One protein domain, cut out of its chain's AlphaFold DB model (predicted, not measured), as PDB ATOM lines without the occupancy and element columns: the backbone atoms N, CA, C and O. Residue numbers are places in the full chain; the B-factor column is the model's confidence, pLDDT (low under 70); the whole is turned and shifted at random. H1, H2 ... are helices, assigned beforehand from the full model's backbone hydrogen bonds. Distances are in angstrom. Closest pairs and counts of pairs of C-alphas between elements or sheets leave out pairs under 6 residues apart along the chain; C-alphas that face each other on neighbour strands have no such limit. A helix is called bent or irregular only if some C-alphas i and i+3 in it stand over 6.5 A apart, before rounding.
ATOM      1  N   ASN A  26     199.928 199.420 175.449       81.94
ATOM      2  CA  ASN A  26     200.695 198.550 174.563       81.94
ATOM      3  C   ASN A  26     200.963 197.192 175.225       81.94
ATOM      4  O   ASN A  26     200.705 196.166 174.611       81.94
ATOM      5  N   ALA A  27     201.397 197.185 176.491       82.69
ATOM      6  CA  ALA A  27     201.660 195.954 177.237       82.69
ATOM      7  C   ALA A  27     200.400 195.086 177.414       82.69
ATOM      8  O   ALA A  27     200.452 193.861 177.266       82.69
ATOM      9  N   LEU A  28     199.257 195.716 177.694       86.88
ATOM     10  CA  LEU A  28     197.980 195.025 177.837       86.88
ATOM     11  C   LEU A  28     197.536 194.421 176.504       86.88
ATOM     12  O   LEU A  28     197.247 193.228 176.445       86.88
ATOM     13  N   ASN A  29     197.567 195.196 175.421       88.75
ATOM     14  CA  ASN A  29     197.171 194.710 174.101       88.75
ATOM     15  C   ASN A  29     198.077 193.587 173.606       88.75
ATOM     16  O   ASN A  29     197.578 192.597 173.080       88.75
ATOM     17  N   THR A  30     199.394 193.690 173.806       85.44
ATOM     18  CA  THR A  30     200.307 192.597 173.453       85.44
ATOM     19  C   THR A  30     200.011 191.337 174.256       85.44
ATOM     20  O   THR A  30     200.085 190.248 173.703       85.44
ATOM     21  N   SER A  31     199.615 191.475 175.526       83.31
ATOM     22  CA  SER A  31     199.266 190.332 176.379       83.31
ATOM     23  C   SER A  31     197.958 189.668 175.943       83.31
ATOM     24  O   SER A  31     197.896 188.448 175.836       83.31
ATOM     25  N   VAL A  32     196.928 190.460 175.626       83.25
ATOM     26  CA  VAL A  32     195.639 189.951 175.130       83.25
ATOM     27  C   VAL A  32     195.807 189.275 173.769       83.25
ATOM     28  O   VAL A  32     195.310 188.169 173.567       83.25
ATOM     29  N   LEU A  33     196.536 189.904 172.842       85.12
ATOM     30  CA  LEU A  33     196.806 189.325 171.526       85.12
ATOM     31  C   LEU A  33     197.628 188.038 171.629       85.12
ATOM     32  O   LEU A  33     197.370 187.100 170.875       85.12
ATOM     33  N   ASP A  34     198.579 187.974 172.562       83.94
ATOM     34  CA  ASP A  34     199.374 186.770 172.776       83.94
ATOM     35  C   ASP A  34     198.518 185.598 173.280       83.94
ATOM     36  O   ASP A  34     198.643 184.485 172.758       83.94
ATOM     37  N   GLU A  35     197.618 185.852 174.232       81.50
ATOM     38  CA  GLU A  35     196.710 184.840 174.776       81.50
ATOM     39  C   GLU A  35     195.697 184.369 173.723       81.50
ATOM     40  O   GLU A  35     195.520 183.170 173.505       81.50
ATOM     41  N   MET A  36     195.096 185.298 172.972       81.19
ATOM     42  CA  MET A  36     194.178 184.951 171.883       81.19
ATOM     43  C   MET A  36     194.864 184.133 170.789       81.19
ATOM     44  O   MET A  36     194.285 183.176 170.274       81.19
ATOM     45  N   LEU A  37     196.103 184.486 170.436       77.94
ATOM     46  CA  LEU A  37     196.870 183.739 169.449       77.94
ATOM     47  C   LEU A  37     197.221 182.337 169.962       77.94
ATOM     48  O   LEU A  37     197.200 181.401 169.169       77.94
ATOM     49  N   SER A  38     197.480 182.175 171.263       78.44
ATOM     50  CA  SER A  38     197.683 180.869 171.907       78.44
ATOM     51  C   SER A  38     196.426 179.992 171.816       78.44
ATOM     52  O   SER A  38     196.493 178.855 171.348       78.44
ATOM     53  N   VAL A  39     195.253 180.542 172.150       79.31
ATOM     54  CA  VAL A  39     193.959 179.843 172.033       79.31
ATOM     55  C   VAL A  39     193.675 179.439 170.584       79.31
ATOM     56  O   VAL A  39     193.297 178.301 170.308       79.31
ATOM     57  N   LEU A  40     193.905 180.349 169.638       78.31
ATOM     58  CA  LEU A  40     193.728 180.082 168.213       78.31
ATOM     59  C   LEU A  40     194.695 178.996 167.715       78.31
ATOM     60  O   LEU A  40     194.319 178.158 166.899       78.31
ATOM     61  N   GLU A  41     195.919 178.958 168.236       75.81
ATOM     62  CA  GLU A  41     196.915 177.933 167.919       75.81
ATOM     63  C   GLU A  41     196.495 176.537 168.407       75.81
ATOM     64  O   GLU A  41     196.671 175.551 167.684       75.81
ATOM     65  N   ILE A  42     195.878 176.466 169.592       77.12
ATOM     66  CA  ILE A  42     195.301 175.240 170.161       77.12
ATOM     67  C   ILE A  42     194.128 174.753 169.304       77.12
ATOM     68  O   ILE A  42     194.080 173.576 168.953       77.12
ATOM     69  N   ILE A  43     193.218 175.653 168.907       77.06
ATOM     70  CA  ILE A  43     192.049 175.314 168.076       77.06
ATOM     71  C   ILE A  43     192.477 174.812 166.691       77.06
ATOM     72  O   ILE A  43     191.916 173.849 166.173       77.06
ATOM     73  N   ILE A  44     193.483 175.447 166.086       79.50
ATOM     74  CA  ILE A  44     193.979 175.089 164.750       79.50
ATOM     75  C   ILE A  44     194.962 173.895 164.810       79.50
ATOM     76  O   ILE A  44     195.314 173.331 163.774       79.50
ATOM     77  N   ASN A  45     195.380 173.464 166.010       70.12
ATOM     78  CA  ASN A  45     196.389 172.422 166.245       70.12
ATOM     79  C   ASN A  45     197.703 172.669 165.467       70.12
ATOM     80  O   ASN A  45     198.383 171.745 165.015       70.12
ATOM     81  N   CYS A  46     198.058 173.943 165.283       64.19
ATOM     82  CA  CYS A  46     199.223 174.378 164.513       64.19
ATOM     83  C   CYS A  46     200.312 174.886 165.456       64.19
ATOM     84  O   CYS A  46     200.467 176.086 165.634       64.19
ATOM     85  N   LYS A  47     201.096 173.970 166.034       60.12
ATOM     86  CA  LYS A  47     202.142 174.284 167.022       60.12
ATOM     87  C   LYS A  47     203.168 175.311 166.484       60.12
ATOM     88  O   LYS A  47     203.893 175.042 165.525       60.12
ATOM     89  N   ARG A  48     203.241 176.486 167.106       62.78
ATOM     90  CA  ARG A  48     204.052 177.669 166.791       62.78
ATOM     91  C   ARG A  48     204.554 178.339 168.089       62.78
ATOM     92  O   ARG A  48     204.604 177.741 169.161       62.78
ATOM     93  N   ARG A  49     205.089 179.563 167.960       60.84
ATOM     94  CA  ARG A  49     205.888 180.255 168.988       60.84
ATOM     95  C   ARG A  49     205.094 180.678 170.227       60.84
ATOM     96  O   ARG A  49     205.727 180.803 171.273       60.84
ATOM     97  N   ASN A  50     203.780 180.899 170.143       60.25
ATOM     98  CA  ASN A  50     203.025 181.407 171.294       60.25
ATOM     99  C   ASN A  50     202.738 180.315 172.320       60.25
ATOM    100  O   ASN A  50     202.980 180.539 173.502       60.25
ATOM    101  N   VAL A  51     202.385 179.104 171.883       61.03
ATOM    102  CA  VAL A  51     202.225 177.966 172.806       61.03
ATOM    103  C   VAL A  51     203.557 177.574 173.449       61.03
ATOM    104  O   VAL A  51     203.600 177.219 174.622       61.03
ATOM    105  N   ILE A  52     204.675 177.686 172.720       61.59
ATOM    106  CA  ILE A  52     206.009 177.432 173.288       61.59
ATOM    107  C   ILE A  52     206.376 178.499 174.330       61.59
ATOM    108  O   ILE A  52     206.928 178.149 175.367       61.59
ATOM    109  N   ARG A  53     206.052 179.780 174.097       65.56
ATOM    110  CA  ARG A  53     206.261 180.849 175.089       65.56
ATOM    111  C   ARG A  53     205.462 180.579 176.361       65.56
ATOM    112  O   ARG A  53     206.023 180.683 177.444       65.56
ATOM    113  N   GLU A  54     204.195 180.203 176.229       64.56
ATOM    114  CA  GLU A  54     203.331 179.932 177.379       64.56
ATOM    115  C   GLU A  54     203.785 178.682 178.145       64.56
ATOM    116  O   GLU A  54     203.842 178.687 179.372       64.56
ATOM    117  N   PHE A  55     204.240 177.646 177.435       64.56
ATOM    118  CA  PHE A  55     204.856 176.461 178.030       64.56
ATOM    119  C   PHE A  55     206.174 176.781 178.753       64.56
ATOM    120  O   PHE A  55     206.416 176.271 179.845       64.56
ATOM    121  N   ILE A  56     207.010 177.658 178.186       63.84
ATOM    122  CA  ILE A  56     208.240 178.124 178.836       63.84
ATOM    123  C   ILE A  56     207.910 178.937 180.090       63.84
ATOM    124  O   ILE A  56     208.545 178.698 181.107       63.84
ATOM    125  N   LYS A  57     206.900 179.820 180.069       68.12
ATOM    126  CA  LYS A  57     206.444 180.532 181.278       68.12
ATOM    127  C   LYS A  57     205.957 179.567 182.357       68.12
ATOM    128  O   LYS A  57     206.347 179.707 183.508       68.12
ATOM    129  N   HIS A  58     205.169 178.556 181.986       71.62
ATOM    130  CA  HIS A  58     204.701 177.530 182.923       71.62
ATOM    131  C   HIS A  58     205.861 176.716 183.519       71.62
ATOM    132  O   HIS A  58     205.827 176.343 184.690       71.62
ATOM    133  N   ILE A  59     206.903 176.437 182.730       62.47
ATOM    134  CA  ILE A  59     208.124 175.778 183.213       62.47
ATOM    135  C   ILE A  59     208.936 176.713 184.117       62.47
ATOM    136  O   ILE A  59     209.446 176.271 185.145       62.47
ATOM    137  N   ASP A  60     209.055 177.986 183.754       62.94
ATOM    138  CA  ASP A  60     209.761 179.005 184.532       62.94
ATOM    139  C   ASP A  60     209.114 179.183 185.911       62.94
ATOM    140  O   ASP A  60     209.768 179.043 186.944       62.94
ATOM    141  N   GLU A  61     207.789 179.333 185.941       64.56
ATOM    142  CA  GLU A  61     207.018 179.482 187.172       64.56
ATOM    143  C   GLU A  61     207.086 178.239 188.069       64.56
ATOM    144  O   GLU A  61     207.205 178.366 189.288       64.56
ATOM    145  N   LYS A  62     207.071 177.037 187.481       63.53
ATOM    146  CA  LYS A  62     207.071 175.785 188.248       63.53
ATOM    147  C   LYS A  62     208.454 175.355 188.737       63.53
ATOM    148  O   LYS A  62     208.548 174.750 189.801       63.53
ATOM    149  N   TYR A  63     209.516 175.621 187.974       57.31
ATOM    150  CA  TYR A  63     210.839 175.045 188.241       57.31
ATOM    151  C   TYR A  63     211.911 176.096 188.503       57.31
ATOM    152  O   TYR A  63     212.581 176.042 189.532       57.31
ATOM    153  N   PHE A  64     212.079 177.063 187.605       62.88
ATOM    154  CA  PHE A  64     213.145 178.055 187.733       62.88
ATOM    155  C   PHE A  64     212.863 179.020 188.888       62.88
ATOM    156  O   PHE A  64     213.755 179.338 189.669       62.88
ATOM    157  N   ARG A  65     211.615 179.429 189.095       60.84
ATOM    158  CA  ARG A  65     211.293 180.377 190.161       60.84
ATOM    159  C   ARG A  65     211.429 179.785 191.563       60.84
ATOM    160  O   ARG A  65     211.931 180.466 192.449       60.84
ATOM    161  N   HIS A  66     211.077 178.512 191.744       58.41
ATOM    162  CA  HIS A  66     211.285 177.801 193.011       58.41
ATOM    163  C   HIS A  66     212.771 177.520 193.287       58.41
ATOM    164  O   HIS A  66     213.200 177.566 194.436       58.41
ATOM    165  N   ILE A  67     213.573 177.275 192.241       61.50
ATOM    166  CA  ILE A  67     215.013 177.024 192.402       61.50
ATOM    167  C   ILE A  67     215.814 178.316 192.647       61.50
ATOM    168  O   ILE A  67     216.848 178.274 193.309       61.50
ATOM    169  N   LEU A  68     215.355 179.460 192.123       61.38
ATOM    170  CA  LEU A  68     216.062 180.750 192.188       61.38
ATOM    171  C   LEU A  68     215.533 181.705 193.278       61.38
ATOM    172  O   LEU A  68     216.262 182.615 193.674       61.38
ATOM    173  N   GLN A  69     214.302 181.533 193.778       64.06
ATOM    174  CA  GLN A  69     213.709 182.367 194.834       64.06
ATOM    175  C   GLN A  69     213.163 181.507 195.989       64.06
ATOM    176  O   GLN A  69     212.235 180.728 195.812       64.06
ATOM    177  N   ASN A  70     213.699 181.713 197.201       62.00
ATOM    178  CA  ASN A  70     213.289 181.004 198.428       62.00
ATOM    179  C   ASN A  70     211.849 181.343 198.884       62.00
ATOM    180  O   ASN A  70     211.232 180.573 199.607       62.00
ATOM    181  N   ASN A  71     211.303 182.485 198.446       58.78
ATOM    182  CA  ASN A  71     209.909 182.875 198.666       58.78
ATOM    183  C   ASN A  71     209.238 183.101 197.303       58.78
ATOM    184  O   ASN A  71     209.479 184.143 196.684       58.78
ATOM    185  N   PRO A  72     208.439 182.147 196.799       58.06
ATOM    186  CA  PRO A  72     207.732 182.324 195.540       58.06
ATOM    187  C   PRO A  72     206.581 183.318 195.735       58.06
ATOM    188  O   PRO A  72     205.596 183.010 196.391       58.06
TER     189      PRO A  72
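What this domain is: This is residues 26 to 72 of the 321 residues of the protein "SJCHGC09225 protein" of Schistosoma japonicum (UniProt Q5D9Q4). Two helices make an open L: H1 runs to the corner, a tight link turns the chain, and H2 leads away from it. The free arms are residues 26 to 33 of H1 and residues 55 to 60 and 63 to 68 of H2. The printed part has 47 residues with two named helices, H1 then H2, and no named strand; it is all helix. It is loose, with a radius of gyration of the C-alphas of 13.2 A, and flat, spanning 38 by 26 by 12 A.

How they stand to each other: H1, residues 26 to 44, touches H2, residues 49 to 68, with residues 34 to 42 alone, and H2 touches it with residues 50 to 54 alone. The closest C-alphas are those of Ser 38 and Asn 50, 5.4 A apart. Their lines stand at a steep tilt of 68 degrees, only just short of about perpendicular, and they run opposite ways. Every O i to N i+4 pair is within hydrogen-bond range in H1, and 14 of 16 in H2.

Where its parts are: H1 begins at C-alpha 26, (200.695, 198.550, 174.563), and is 26.3 A long. H2, 25.3 A long, has a kink of 37 degrees near residue 60 and ends at C-alpha 68, (216.062, 180.750, 192.188). It is irregular, but only just: C-alphas 62 and 65 are 6.52 A apart.

The domain as a whole: The two C-alphas farthest apart, those of Ile 44 and Asn 70, are 39.3 A apart. The printed part has no cut. Its mean pLDDT is 70.3; residues 46 to 57 and 59 to 72 are under 70.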